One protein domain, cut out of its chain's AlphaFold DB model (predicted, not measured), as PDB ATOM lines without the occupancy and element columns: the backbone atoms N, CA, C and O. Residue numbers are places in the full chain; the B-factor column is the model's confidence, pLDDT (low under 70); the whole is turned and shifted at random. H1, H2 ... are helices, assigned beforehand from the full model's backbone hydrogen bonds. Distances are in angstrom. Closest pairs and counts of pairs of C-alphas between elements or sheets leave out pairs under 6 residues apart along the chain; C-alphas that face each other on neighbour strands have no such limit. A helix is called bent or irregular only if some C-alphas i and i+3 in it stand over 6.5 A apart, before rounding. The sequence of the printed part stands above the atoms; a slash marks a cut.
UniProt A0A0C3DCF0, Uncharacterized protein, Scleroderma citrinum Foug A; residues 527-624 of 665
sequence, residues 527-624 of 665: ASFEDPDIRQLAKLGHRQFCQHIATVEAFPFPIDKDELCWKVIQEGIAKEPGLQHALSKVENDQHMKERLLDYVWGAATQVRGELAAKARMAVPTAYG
ATOM      1  N   ALA A 527       4.438   8.468 -35.828       96.38
ATOM      2  CA  ALA A 527       4.512   9.883 -35.457       96.38
ATOM      3  C   ALA A 527       3.964  10.183 -34.048       96.38
ATOM      4  O   ALA A 527       4.185  11.269 -33.527       96.38
ATOM      5  N   SER A 528       3.243   9.239 -33.432       95.69
ATOM      6  CA  SER A 528       2.667   9.401 -32.094       95.69
ATOM      7  C   SER A 528       3.659   9.103 -30.956       95.69
ATOM      8  O   SER A 528       3.325   9.332 -29.793       95.69
ATOM      9  N   PHE A 529       4.861   8.611 -31.285       97.25
ATOM     10  CA  PHE A 529       5.992   8.471 -30.367       97.25
ATOM     11  C   PHE A 529       6.925   9.676 -30.547       97.25
ATOM     12  O   PHE A 529       7.588   9.805 -31.580       97.25
ATOM     13  N   GLU A 530       6.936  10.583 -29.570       97.31
ATOM     14  CA  GLU A 530       7.755  11.808 -29.591       97.31
ATOM     15  C   GLU A 530       9.250  11.493 -29.460       97.31
ATOM     16  O   GLU A 530      10.067  12.027 -30.205       97.31
ATOM     17  N   ASP A 531       9.574  10.569 -28.556       97.75
ATOM     18  CA  ASP A 531      10.922  10.086 -28.274       97.75
ATOM     19  C   ASP A 531      11.497   9.290 -29.470       97.75
ATOM     20  O   ASP A 531      10.841   8.352 -29.950       97.75
ATOM     21  N   PRO A 532      12.695   9.645 -29.980       98.00
ATOM     22  CA  PRO A 532      13.288   8.997 -31.147       98.00
ATOM     23  C   PRO A 532      13.679   7.538 -30.886       98.00
ATOM     24  O   PRO A 532      13.522   6.713 -31.788       98.00
ATOM     25  N   ASP A 533      14.099   7.193 -29.669       97.94
ATOM     26  CA  ASP A 533      14.549   5.843 -29.327       97.94
ATOM     27  C   ASP A 533      13.341   4.911 -29.174       97.94
ATOM     28  O   ASP A 533      13.348   3.788 -29.675       97.94
ATOM     29  N   ILE A 534      12.241   5.401 -28.585       98.12
ATOM     30  CA  ILE A 534      10.956   4.675 -28.564       98.12
ATOM     31  C   ILE A 534      10.407   4.512 -29.990       98.12
ATOM     32  O   ILE A 534       9.849   3.467 -30.332       98.12
ATOM     33  N   ARG A 535      10.591   5.511 -30.863       98.31
ATOM     34  CA  ARG A 535      10.206   5.415 -32.279       98.31
ATOM     35  C   ARG A 535      11.051   4.380 -33.033       98.31
ATOM     36  O   ARG A 535      10.504   3.646 -33.858       98.31
ATOM     37  N   GLN A 536      12.349   4.283 -32.753       98.00
ATOM     38  CA  GLN A 536      13.214   3.238 -33.304       98.00
ATOM     39  C   GLN A 536      12.824   1.854 -32.765       98.00
ATOM     40  O   GLN A 536      12.680   0.916 -33.546       98.00
ATOM     41  N   LEU A 537      12.526   1.749 -31.466       98.19
ATOM     42  CA  LEU A 537      12.016   0.534 -30.830       98.19
ATOM     43  C   LEU A 537      10.698   0.054 -31.460       98.19
ATOM     44  O   LEU A 537      10.525  -1.138 -31.708       98.19
ATOM     45  N   ALA A 538       9.794   0.979 -31.791       98.19
ATOM     46  CA  ALA A 538       8.553   0.688 -32.504       98.19
ATOM     47  C   ALA A 538       8.806   0.121 -33.911       98.19
ATOM     48  O   ALA A 538       8.185  -0.877 -34.282       98.19
ATOM     49  N   LYS A 539       9.750   0.696 -34.675       98.00
ATOM     50  CA  LYS A 539      10.176   0.142 -35.976       98.00
ATOM     51  C   LYS A 539      10.778  -1.259 -35.828       98.00
ATOM     52  O   LYS A 539      10.416  -2.154 -36.592       98.00
ATOM     53  N   LEU A 540      11.669  -1.456 -34.853       97.88
ATOM     54  CA  LEU A 540      12.328  -2.739 -34.591       97.88
ATOM     55  C   LEU A 540      11.303  -3.821 -34.237       97.88
ATOM     56  O   LEU A 540      11.268  -4.862 -34.891       97.88
ATOM     57  N   GLY A 541      10.417  -3.549 -33.274       97.81
ATOM     58  CA  GLY A 541       9.336  -4.456 -32.889       97.81
ATOM     59  C   GLY A 541       8.427  -4.810 -34.067       97.81
ATOM     60  O   GLY A 541       8.172  -5.986 -34.309       97.81
ATOM     61  N   HIS A 542       8.006  -3.819 -34.862       97.69
ATOM     62  CA  HIS A 542       7.175  -4.033 -36.055       97.69
ATOM     63  C   HIS A 542       7.879  -4.917 -37.095       97.69
ATOM     64  O   HIS A 542       7.259  -5.824 -37.646       97.69
ATOM     65  N   ARG A 543       9.184  -4.714 -37.330       97.19
ATOM     66  CA  ARG A 543       9.993  -5.544 -38.242       97.19
ATOM     67  C   ARG A 543      10.141  -6.982 -37.739       97.19
ATOM     68  O   ARG A 543       9.928  -7.909 -38.518       97.19
ATOM     69  N   GLN A 544      10.481  -7.179 -36.463       97.06
ATOM     70  CA  GLN A 544      10.599  -8.521 -35.881       97.06
ATOM     71  C   GLN A 544       9.233  -9.228 -35.865       97.06
ATOM     72  O   GLN A 544       9.165 -10.416 -36.164       97.06
ATOM     73  N   PHE A 545       8.128  -8.507 -35.631       96.75
ATOM     74  CA  PHE A 545       6.786  -9.090 -35.682       96.75
ATOM     75  C   PHE A 545       6.349  -9.418 -37.117       96.75
ATOM     76  O   PHE A 545       5.819 -10.498 -37.346       96.75
ATOM     77  N   CYS A 546       6.671  -8.587 -38.118       93.81
ATOM     78  CA  CYS A 546       6.547  -8.966 -39.534       93.81
ATOM     79  C   CYS A 546       7.264 -10.293 -39.841       93.81
ATOM     80  O   CYS A 546       6.698 -11.151 -40.517       93.81
ATOM     81  N   GLN A 547       8.494 -10.466 -39.342       92.38
ATOM     82  CA  GLN A 547       9.270 -11.695 -39.524       92.38
ATOM     83  C   GLN A 547       8.615 -12.883 -38.808       92.38
ATOM     84  O   GLN A 547       8.373 -13.903 -39.447       92.38
ATOM     85  N   HIS A 548       8.244 -12.730 -37.535       92.62
ATOM     86  CA  HIS A 548       7.545 -13.752 -36.752       92.62
ATOM     87  C   HIS A 548       6.251 -14.220 -37.443       92.62
ATOM     88  O   HIS A 548       6.036 -15.420 -37.600       92.62
ATOM     89  N   ILE A 549       5.436 -13.287 -37.951       90.25
ATOM     90  CA  ILE A 549       4.211 -13.590 -38.710       90.25
ATOM     91  C   ILE A 549       4.514 -14.332 -40.022       90.25
ATOM     92  O   ILE A 549       3.722 -15.155 -40.482       90.25
ATOM     93  N   ALA A 550       5.646 -14.039 -40.664       81.12
ATOM     94  CA  ALA A 550       6.031 -14.669 -41.923       81.12
ATOM     95  C   ALA A 550       6.626 -16.080 -41.749       81.12
ATOM     96  O   ALA A 550       6.452 -16.910 -42.647       81.12
ATOM     97  N   THR A 551       7.326 -16.351 -40.639       83.06
ATOM     98  CA  THR A 551       8.127 -17.578 -40.458       83.06
ATOM     99  C   THR A 551       7.661 -18.511 -39.344       83.06
ATOM    100  O   THR A 551       7.942 -19.701 -39.442       83.06
ATOM    101  N   VAL A 552       6.991 -18.002 -38.305       89.06
ATOM    102  CA  VAL A 552       6.574 -18.780 -37.124       89.06
ATOM    103  C   VAL A 552       5.060 -18.975 -37.126       89.06
ATOM    104  O   VAL A 552       4.589 -20.083 -37.357       89.06
ATOM    105  N   GLU A 553       4.291 -17.898 -36.954       85.19
ATOM    106  CA  GLU A 553       2.839 -17.976 -36.768       85.19
ATOM    107  C   GLU A 553       2.108 -16.928 -37.619       85.19
ATOM    108  O   GLU A 553       2.079 -15.742 -37.304       85.19
ATOM    109  N   ALA A 554       1.457 -17.346 -38.707       78.56
ATOM    110  CA  ALA A 554       0.764 -16.406 -39.598       78.56
ATOM    111  C   ALA A 554      -0.488 -15.758 -38.959       78.56
ATOM    112  O   ALA A 554      -0.905 -14.650 -39.346       78.56
ATOM    113  N   PHE A 555      -1.095 -16.436 -37.979       84.00
ATOM    114  CA  PHE A 555      -2.402 -16.099 -37.414       84.00
ATOM    115  C   PHE A 555      -2.478 -16.099 -35.870       84.00
ATOM    116  O   PHE A 555      -3.449 -16.640 -35.347       84.00
ATOM    117  N   PRO A 556      -1.567 -15.408 -35.142       87.12
ATOM    118  CA  PRO A 556      -1.642 -15.300 -33.685       87.12
ATOM    119  C   PRO A 556      -2.996 -14.805 -33.204       87.12
ATOM    120  O   PRO A 556      -3.598 -13.882 -33.786       87.12
ATOM    121  N   PHE A 557      -3.457 -15.414 -32.115       86.69
ATOM    122  CA  PHE A 557      -4.728 -15.082 -31.504       86.69
ATOM    123  C   PHE A 557      -4.663 -13.698 -30.832       86.69
ATOM    124  O   PHE A 557      -3.670 -13.346 -30.200       86.69
ATOM    125  N   PRO A 558      -5.737 -12.887 -30.902       90.81
ATOM    126  CA  PRO A 558      -5.755 -11.570 -30.262       90.81
ATOM    127  C   PRO A 558      -5.660 -11.582 -28.729       90.81
ATOM    128  O   PRO A 558      -5.522 -10.509 -28.148       90.81
ATOM    129  N   ILE A 559      -5.794 -12.746 -28.082       89.44
ATOM    130  CA  ILE A 559      -5.673 -12.890 -26.624       89.44
ATOM    131  C   ILE A 559      -4.206 -12.848 -26.173       89.44
ATOM    132  O   ILE A 559      -3.911 -12.225 -25.159       89.44
ATOM    133  N   ASP A 560      -3.296 -13.374 -26.995       92.69
ATOM    134  CA  ASP A 560      -1.854 -13.450 -26.720       92.69
ATOM    135  C   ASP A 560      -1.088 -12.223 -27.247       92.69
ATOM    136  O   ASP A 560       0.130 -12.126 -27.107       92.69
ATOM    137  N   LYS A 561      -1.803 -11.257 -27.849       95.75
ATOM    138  CA  LYS A 561      -1.258 -10.047 -28.493       95.75
ATOM    139  C   LYS A 561      -0.173  -9.364 -27.664       95.75
ATOM    140  O   LYS A 561       0.876  -9.020 -28.204       95.75
ATOM    141  N   ASP A 562      -0.454  -9.100 -26.391       97.00
ATOM    142  CA  ASP A 562       0.415  -8.264 -25.564       97.00
ATOM    143  C   ASP A 562       1.669  -9.027 -25.113       97.00
ATOM    144  O   ASP A 562       2.754  -8.448 -25.091       97.00
ATOM    145  N   GLU A 563       1.548 -10.328 -24.833       97.38
ATOM    146  CA  GLU A 563       2.675 -11.203 -24.495       97.38
ATOM    147  C   GLU A 563       3.568 -11.456 -25.716       97.38
ATOM    148  O   GLU A 563       4.777 -11.223 -25.661       97.38
ATOM    149  N   LEU A 564       2.972 -11.840 -26.849       96.69
ATOM    150  CA  LEU A 564       3.700 -12.177 -28.068       96.69
ATOM    151  C   LEU A 564       4.416 -10.962 -28.671       96.69
ATOM    152  O   LEU A 564       5.600 -11.048 -28.996       96.69
ATOM    153  N   CYS A 565       3.747  -9.805 -28.771       97.94
ATOM    154  CA  CYS A 565       4.409  -8.576 -29.217       97.94
ATOM    155  C   CYS A 565       5.550  -8.179 -28.268       97.94
ATOM    156  O   CYS A 565       6.598  -7.749 -28.747       97.94
ATOM    157  N   TRP A 566       5.385  -8.322 -26.946       98.31
ATOM    158  CA  TRP A 566       6.439  -7.970 -25.989       98.31
ATOM    159  C   TRP A 566       7.650  -8.903 -26.090       98.31
ATOM    160  O   TRP A 566       8.776  -8.412 -26.183       98.31
ATOM    161  N   LYS A 567       7.428 -10.222 -26.176       98.00
ATOM    162  CA  LYS A 567       8.479 -11.226 -26.409       98.00
ATOM    163  C   LYS A 567       9.278 -10.908 -27.676       98.00
ATOM    164  O   LYS A 567      10.502 -10.823 -27.632       98.00
ATOM    165  N   VAL A 568       8.593 -10.628 -28.785       97.50
ATOM    166  CA  VAL A 568       9.231 -10.311 -30.074       97.50
ATOM    167  C   VAL A 568       9.985  -8.968 -30.049       97.50
ATOM    168  O   VAL A 568      11.030  -8.835 -30.689       97.50
ATOM    169  N   ILE A 569       9.523  -7.981 -29.271       98.31
ATOM    170  CA  ILE A 569      10.282  -6.745 -29.003       98.31
ATOM    171  C   ILE A 569      11.573  -7.064 -28.228       98.31
ATOM    172  O   ILE A 569      12.646  -6.616 -28.633       98.31
ATOM    173  N   GLN A 570      11.498  -7.866 -27.159       98.00
ATOM    174  CA  GLN A 570      12.660  -8.268 -26.350       98.00
ATOM    175  C   GLN A 570      13.698  -9.060 -27.170       98.00
ATOM    176  O   GLN A 570      14.890  -8.750 -27.117       98.00
ATOM    177  N   GLU A 571      13.256 -10.015 -27.994       96.88
ATOM    178  CA  GLU A 571      14.102 -10.763 -28.941       96.88
ATOM    179  C   GLU A 571      14.760  -9.858 -29.999       96.88
ATOM    180  O   GLU A 571      15.883 -10.117 -30.440       96.88
ATOM    181  N   GLY A 572      14.084  -8.778 -30.402       96.00
ATOM    182  CA  GLY A 572      14.652  -7.737 -31.257       96.00
ATOM    183  C   GLY A 572      15.787  -6.975 -30.575       96.00
ATOM    184  O   GLY A 572      16.871  -6.841 -31.137       96.00
ATOM    185  N   ILE A 573      15.565  -6.512 -29.345       97.62
ATOM    186  CA  ILE A 573      16.535  -5.707 -28.581       97.62
ATOM    187  C   ILE A 573      17.765  -6.521 -28.175       97.62
ATOM    188  O   ILE A 573      18.858  -5.968 -28.082       97.62
ATOM    189  N   ALA A 574      17.636  -7.840 -28.010       95.75
ATOM    190  CA  ALA A 574      18.787  -8.724 -27.827       95.75
ATOM    191  C   ALA A 574      19.809  -8.630 -28.986       95.75
ATOM    192  O   ALA A 574      20.985  -8.929 -28.787       95.75
ATOM    193  N   LYS A 575      19.377  -8.180 -30.176       95.50
ATOM    194  CA  LYS A 575      20.218  -7.928 -31.361       95.50
ATOM    195  C   LYS A 575      20.676  -6.460 -31.461       95.50
ATOM    196  O   LYS A 575      21.704  -6.192 -32.072       95.50
ATOM    197  N   GLU A 576      19.948  -5.526 -30.845       96.56
ATOM    198  CA  GLU A 576      20.219  -4.077 -30.838       96.56
ATOM    199  C   GLU A 576      20.279  -3.527 -29.390       96.56
ATOM    200  O   GLU A 576      19.363  -2.829 -28.937       96.56
ATOM    201  N   PRO A 577      21.360  -3.803 -28.627       94.75
ATOM    202  CA  PRO A 577      21.443  -3.455 -27.203       94.75
ATOM    203  C   PRO A 577      21.408  -1.944 -26.918       94.75
ATOM    204  O   PRO A 577      21.115  -1.543 -25.795       94.75
ATOM    205  N   GLY A 578      21.648  -1.097 -27.926       97.31
ATOM    206  CA  GLY A 578      21.536   0.362 -27.821       97.31
ATOM    207  C   GLY A 578      20.119   0.883 -27.537       97.31
ATOM    208  O   GLY A 578      19.981   2.056 -27.218       97.31
ATOM    209  N   LEU A 579      19.082   0.037 -27.617       97.81
ATOM    210  CA  LEU A 579      17.689   0.391 -27.298       97.81
ATOM    211  C   LEU A 579      17.211  -0.142 -25.932       97.81
ATOM    212  O   LEU A 579      16.034  -0.007 -25.594       97.81
ATOM    213  N   GLN A 580      18.103  -0.731 -25.124       97.94
ATOM    214  CA  GLN A 580      17.778  -1.253 -23.786       97.94
ATOM    215  C   GLN A 580      17.149  -0.188 -22.869       97.94
ATOM    216  O   GLN A 580      16.138  -0.455 -22.219       97.94
ATOM    217  N   HIS A 581      17.678   1.041 -22.852       97.94
ATOM    218  CA  HIS A 581      17.127   2.132 -22.034       97.94
ATOM    219  C   HIS A 581      15.722   2.545 -22.489       97.94
ATOM    220  O   HIS A 581      14.872   2.837 -21.649       97.94
ATOM    221  N   ALA A 582      15.459   2.525 -23.799       98.12
ATOM    222  CA  ALA A 582      14.144   2.809 -24.361       98.12
ATOM    223  C   ALA A 582      13.128   1.721 -23.983       98.12
ATOM    224  O   ALA A 582      12.005   2.051 -23.603       98.12
ATOM    225  N   LEU A 583      13.528   0.441 -23.990       98.00
ATOM    226  CA  LEU A 583      12.689  -0.647 -23.477       98.00
ATOM    227  C   LEU A 583      12.363  -0.446 -21.999       98.00
ATOM    228  O   LEU A 583      11.188  -0.460 -21.646       98.00
ATOM    229  N   SER A 584      13.367  -0.212 -21.147       98.06
ATOM    230  CA  SER A 584      13.134   0.026 -19.717       98.06
ATOM    231  C   SER A 584      12.240   1.248 -19.481       98.06
ATOM    232  O   SER A 584      11.389   1.226 -18.594       98.06
ATOM    233  N   LYS A 585      12.373   2.308 -20.286       98.06
ATOM    234  CA  LYS A 585      11.501   3.489 -20.221       98.06
ATOM    235  C   LYS A 585      10.049   3.148 -20.569       98.06
ATOM    236  O   LYS A 585       9.149   3.565 -19.847       98.06
ATOM    237  N   VAL A 586       9.819   2.371 -21.630       97.88
ATOM    238  CA  VAL A 586       8.474   1.917 -22.027       97.88
ATOM    239  C   VAL A 586       7.891   0.921 -21.023       97.88
ATOM    240  O   VAL A 586       6.705   0.984 -20.730       97.88
ATOM    241  N   GLU A 587       8.695   0.023 -20.459       97.94
ATOM    242  CA  GLU A 587       8.232  -0.971 -19.484       97.94
ATOM    243  C   GLU A 587       7.682  -0.334 -18.200       97.94
ATOM    244  O   GLU A 587       6.725  -0.848 -17.623       97.94
ATOM    245  N   ASN A 588       8.236   0.813 -17.799       98.06
ATOM    246  CA  ASN A 588       7.767   1.591 -16.653       98.06
ATOM    247  C   ASN A 588       6.564   2.513 -16.967       98.06
ATOM    248  O   ASN A 588       5.933   3.012 -16.036       98.06
ATOM    249  N   ASP A 589       6.212   2.728 -18.241       97.88
ATOM    250  CA  ASP A 589       5.026   3.489 -18.668       97.88
ATOM    251  C   ASP A 589       4.021   2.563 -19.369       97.88
ATOM    252  O   ASP A 589       4.061   2.343 -20.581       97.88
ATOM    253  N   GLN A 590       3.064   2.050 -18.592       97.44
ATOM    254  CA  GLN A 590       2.023   1.136 -19.070       97.44
ATOM    255  C   GLN A 590       1.236   1.677 -20.281       97.44
ATOM    256  O   GLN A 590       0.867   0.906 -21.165       97.44
ATOM    257  N   HIS A 591       0.991   2.988 -20.359       96.94
ATOM    258  CA  HIS A 591       0.245   3.589 -21.467       96.94
ATOM    259  C   HIS A 591       1.110   3.697 -22.733       96.94
ATOM    260  O   HIS A 591       0.620   3.468 -23.844       96.94
ATOM    261  N   MET A 592       2.406   3.987 -22.585       97.81
ATOM    262  CA  MET A 592       3.362   3.900 -23.691       97.81
ATOM    263  C   MET A 592       3.527   2.452 -24.175       97.81
ATOM    264  O   MET A 592       3.543   2.215 -25.383       97.81
ATOM    265  N   LYS A 593       3.576   1.482 -23.250       97.88
ATOM    266  CA  LYS A 593       3.654   0.042 -23.543       97.88
ATOM    267  C   LYS A 593       2.447  -0.442 -24.340       97.88
ATOM    268  O   LYS A 593       2.633  -1.009 -25.413       97.88
ATOM    269  N   GLU A 594       1.226  -0.152 -23.894       97.00
ATOM    270  CA  GLU A 594      -0.004  -0.502 -24.624       97.00
ATOM    271  C   GLU A 594      -0.007   0.077 -26.051       97.00
ATOM    272  O   GLU A 594      -0.291  -0.637 -27.014       97.00
ATOM    273  N   ARG A 595       0.405   1.341 -26.221       97.44
ATOM    274  CA  ARG A 595       0.499   1.984 -27.544       97.44
ATOM    275  C   ARG A 595       1.604   1.408 -28.432       97.44
ATOM    276  O   ARG A 595       1.414   1.338 -29.647       97.44
ATOM    277  N   LEU A 596       2.736   0.996 -27.859       98.19
ATOM    278  CA  LEU A 596       3.805   0.300 -28.579       98.19
ATOM    279  C   LEU A 596       3.320  -1.069 -29.078       98.19
ATOM    280  O   LEU A 596       3.478  -1.379 -30.258       98.19
ATOM    281  N   LEU A 597       2.669  -1.851 -28.211       98.00
ATOM    282  CA  LEU A 597       2.114  -3.167 -28.541       98.00
ATOM    283  C   LEU A 597       1.020  -3.075 -29.619       98.00
ATOM    284  O   LEU A 597       0.997  -3.891 -30.539       98.00
ATOM    285  N   ASP A 598       0.153  -2.059 -29.557       96.94
ATOM    286  CA  ASP A 598      -0.853  -1.776 -30.592       96.94
ATOM    287  C   ASP A 598      -0.232  -1.412 -31.950       96.94
ATOM    288  O   ASP A 598      -0.748  -1.831 -32.991       96.94
ATOM    289  N   TYR A 599       0.868  -0.650 -31.959       98.06
ATOM    290  CA  TYR A 599       1.594  -0.324 -33.188       98.06
ATOM    291  C   TYR A 599       2.241  -1.576 -33.794       98.06
ATOM    292  O   TYR A 599       1.991  -1.885 -34.959       98.06
ATOM    293  N   VAL A 600       2.996  -2.333 -32.990       97.69
ATOM    294  CA  VAL A 600       3.698  -3.552 -33.424       97.69
ATOM    295  C   VAL A 600       2.718  -4.621 -33.916       97.69
ATOM    296  O   VAL A 600       2.934  -5.198 -34.979       97.69
ATOM    297  N   TRP A 601       1.577  -4.813 -33.244       97.31
ATOM    298  CA  TRP A 601       0.519  -5.727 -33.701       97.31
ATOM    299  C   TRP A 601      -0.061  -5.342 -35.079       97.31
ATOM    300  O   TRP A 601      -0.557  -6.191 -35.828       97.31
ATOM    301  N   GLY A 602       0.049  -4.066 -35.468       95.75
ATOM    302  CA  GLY A 602      -0.283  -3.579 -36.807       95.75
ATOM    303  C   GLY A 602       0.473  -4.300 -37.932       95.75
ATOM    304  O   GLY A 602      -0.101  -4.499 -39.009       95.75
ATOM    305  N   ALA A 603       1.695  -4.779 -37.672       91.75
ATOM    306  CA  ALA A 603       2.519  -5.530 -38.620       91.75
ATOM    307  C   ALA A 603       1.808  -6.783 -39.161       91.75
ATOM    308  O   ALA A 603       1.804  -7.020 -40.369       91.75
ATOM    309  N   ALA A 604       1.097  -7.530 -38.308       87.38
ATOM    310  CA  ALA A 604       0.335  -8.706 -38.733       87.38
ATOM    311  C   ALA A 604      -0.758  -8.355 -39.759       87.38
ATOM    312  O   ALA A 604      -1.019  -9.112 -40.695       87.38
ATOM    313  N   THR A 605      -1.382  -7.179 -39.630       87.38
ATOM    314  CA  THR A 605      -2.375  -6.703 -40.607       87.38
ATOM    315  C   THR A 605      -1.712  -6.315 -41.930       87.38
ATOM    316  O   THR A 605      -2.264  -6.616 -42.989       87.38
ATOM    317  N   GLN A 606      -0.526  -5.699 -41.883       90.25
ATOM    318  CA  GLN A 606       0.253  -5.343 -43.072       90.25
ATOM    319  C   GLN A 606       0.704  -6.591 -43.845       90.25
ATOM    320  O   GLN A 606       0.381  -6.709 -45.026       90.25
ATOM    321  N   VAL A 607       1.350  -7.560 -43.183       84.81
ATOM    322  CA  VAL A 607       1.818  -8.809 -43.818       84.81
ATOM    323  C   VAL A 607       0.658  -9.587 -44.442       84.81
ATOM    324  O   VAL A 607       0.759 -10.033 -45.584       84.81
ATOM    325  N   ARG A 608      -0.483  -9.706 -43.747       80.56
ATOM    326  CA  ARG A 608      -1.685 -10.365 -44.296       80.56
ATOM    327  C   ARG A 608      -2.277  -9.601 -45.488       80.56
ATOM    328  O   ARG A 608      -2.768 -10.233 -46.423       80.56
ATOM    329  N   GLY A 609      -2.235  -8.267 -45.467       79.12
ATOM    330  CA  GLY A 609      -2.663  -7.411 -46.577       79.12
ATOM    331  C   GLY A 609      -1.800  -7.605 -47.825       79.12
ATOM    332  O   GLY A 609      -2.335  -7.898 -48.895       79.12
ATOM    333  N   GLU A 610      -0.480  -7.538 -47.659       81.94
ATOM    334  CA  GLU A 610       0.519  -7.785 -48.705       81.94
ATOM    335  C   GLU A 610       0.426  -9.202 -49.274       81.94
ATOM    336  O   GLU A 610       0.345  -9.385 -50.488       81.94
ATOM    337  N   LEU A 611       0.346 -10.222 -48.414       72.88
ATOM    338  CA  LEU A 611       0.189 -11.611 -48.842       72.88
ATOM    339  C   LEU A 611      -1.099 -11.801 -49.656       72.88
ATOM    340  O   LEU A 611      -1.081 -12.462 -50.693       72.88
ATOM    341  N   ALA A 612      -2.209 -11.187 -49.236       68.94
ATOM    342  CA  ALA A 612      -3.464 -11.230 -49.979       68.94
ATOM    343  C   ALA A 612      -3.395 -10.460 -51.311       68.94
ATOM    344  O   ALA A 612      -4.021 -10.887 -52.284       68.94
ATOM    345  N   ALA A 613      -2.652  -9.352 -51.383       73.75
ATOM    346  CA  ALA A 613      -2.422  -8.606 -52.619       73.75
ATOM    347  C   ALA A 613      -1.557  -9.410 -53.602       73.75
ATOM    348  O   ALA A 613      -1.983  -9.662 -54.730       73.75
ATOM    349  N   LYS A 614      -0.402  -9.919 -53.153       75.94
ATOM    350  CA  LYS A 614       0.491 -10.768 -53.956       75.94
ATOM    351  C   LYS A 614      -0.205 -12.049 -54.410       75.94
ATOM    352  O   LYS A 614      -0.110 -12.394 -55.583       75.94
ATOM    353  N   ALA A 615      -0.998 -12.699 -53.554       66.31
ATOM    354  CA  ALA A 615      -1.813 -13.847 -53.953       66.31
ATOM    355  C   ALA A 615      -2.841 -13.488 -55.044       66.31
ATOM    356  O   ALA A 615      -2.995 -14.245 -55.998       66.31
ATOM    357  N   ARG A 616      -3.508 -12.327 -54.966       68.94
ATOM    358  CA  ARG A 616      -4.437 -11.863 -56.018       68.94
ATOM    359  C   ARG A 616      -3.761 -11.564 -57.355       68.94
ATOM    360  O   ARG A 616      -4.450 -11.623 -58.364       68.94
ATOM    361  N   MET A 617      -2.465 -11.255 -57.377       69.56
ATOM    362  CA  MET A 617      -1.699 -11.041 -58.614       69.56
ATOM    363  C   MET A 617      -1.115 -12.353 -59.162       69.56
ATOM    364  O   MET A 617      -1.234 -12.661 -60.350       69.56
ATOM    365  N   ALA A 618      -0.506 -13.149 -58.282       66.56
ATOM    366  CA  ALA A 618       0.208 -14.366 -58.641       66.56
ATOM    367  C   ALA A 618      -0.729 -15.535 -58.966       66.56
ATOM    368  O   ALA A 618      -0.451 -16.274 -59.902       66.56
ATOM    369  N   VAL A 619      -1.846 -15.706 -58.241       65.75
ATOM    370  CA  VAL A 619      -2.769 -16.831 -58.475       65.75
ATOM    371  C   VAL A 619      -3.404 -16.749 -59.869       65.75
ATOM    372  O   VAL A 619      -3.259 -17.721 -60.606       65.75
ATOM    373  N   PRO A 620      -4.023 -15.633 -60.314       70.56
ATOM    374  CA  PRO A 620      -4.544 -15.554 -61.676       70.56
ATOM    375  C   PRO A 620      -3.466 -15.807 -62.731       70.56
ATOM    376  O   PRO A 620      -3.696 -16.584 -63.647       70.56
ATOM    377  N   THR A 621      -2.270 -15.241 -62.558       68.81
ATOM    378  CA  THR A 621      -1.134 -15.453 -63.470       68.81
ATOM    379  C   THR A 621      -0.724 -16.926 -63.558       68.81
ATOM    380  O   THR A 621      -0.679 -17.480 -64.652       68.81
ATOM    381  N   ALA A 622      -0.508 -17.593 -62.420       56.50
ATOM    382  CA  ALA A 622      -0.093 -18.997 -62.361       56.50
ATOM    383  C   ALA A 622      -1.138 -19.974 -62.929       56.50
ATOM    384  O   ALA A 622      -0.778 -21.057 -63.382       56.50
ATOM    385  N   TYR A 623      -2.420 -19.595 -62.929       59.00
ATOM    386  CA  TYR A 623      -3.501 -20.373 -63.538       59.00
ATOM    387  C   TYR A 623      -3.928 -19.859 -64.924       59.00
ATOM    388  O   TYR A 623      -4.905 -20.368 -65.461       59.00
ATOM    389  N   GLY A 624      -3.233 -18.890 -65.533       67.19
ATOM    390  CA  GLY A 624      -3.571 -18.357 -66.865       67.19
ATOM    391  C   GLY A 624      -4.874 -17.542 -66.936       67.19
ATOM    392  O   GLY A 624      -5.436 -17.370 -68.010       67.19
TER     393      GLY A 624
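Overview. This is residues 527 to 624 of the 665 residues of an uncharacterized protein of Scleroderma citrinum Foug A (UniProt A0A0C3DCF0). A compact head of crossed helices has one long arm: H1 and residues 596 to 607 of H4 cross, H2 packs across both, and H3 caps the end of the head where H1 and H4 begin. H4 then runs on out of the head, and residues 612 to 624, of which 612 to 622 belong to H4, stick out and make the length. The printed part has 98 residues with four named helices, in the order H1, H2, H3, H4, and no named strand; the class is all helix. The whole is only just loose, close to compact, with a radius of gyration of the C-alphas of 15.4 A, and it spans 54 by 26 by 25 A.

Along the chain. H1 is residues 532 to 551, 28.6 A from first to last C-alpha, and begins with C-alpha 532 at (13.288, 8.997, -31.147). H2 is residues 561 to 573, 18.3 A long, with C-alpha 561 at (-1.258, -10.047, -28.493). H3 is residues 577 to 587, 15.5 A long; it is irregular, with C-alphas 578 and 581 lying 7.5 A apart. H4 is residues 590 to 622, 47.8 A long, and ends with C-alpha 622 at (-0.093, -18.997, -62.361). It is neither bent nor irregular, but only just: C-alphas 617 and 620 are 6.2 A apart.

Arrangement. H1 touches H2, H3 and H4. H1 and H2 have their closest C-alphas at Gly 541 and Ile 569, 4.6 A apart, and are only just about perpendicular at 72 degrees. With residues 533 to 537 alone H1 touches H3, about perpendicular at 82 degrees; the closest C-alphas, of Ile 534 and Ala 582, are 5.6 A apart. H1 and H4 run the same way at a steep tilt of 42 degrees, with the C-alphas of His 542 and Val 600 closest at 4.4 A. Residues 561 to 566 of H2 touch residues 594 to 601 of H4, about perpendicular at 89 degrees; the closest C-alphas are those of Cys 565 and Leu 597, 5.9 A apart. H2 and H3 are close but not clearly touching, with the C-alphas of Ile 573 and Leu 579 closest at 6.3 A. H3 and H4 touch only at the corner, and only just, with 3 pairs of C-alphas within 8 A; the closest are those of Val 586 and Lys 593, 5.4 A apart. Each O i to N i+4 pair is within hydrogen-bond range in H1 and H2, against 5 of 7 in H3 and 24 of 29 in H4.

Size, cuts and confidence. The two C-alphas farthest apart are those of Asn 588 and Gly 624, at 55.2 A. Without residues 612 to 624 the body spans 33 by 25 by 22 A. The printed part has no cut; the links H2 to H3 and H3 to H4 are tight, and H1 to H2 is short. The mean pLDDT of the printed part is 90.8; residues 612, 615 to 619 and 621 to 624 are under 70.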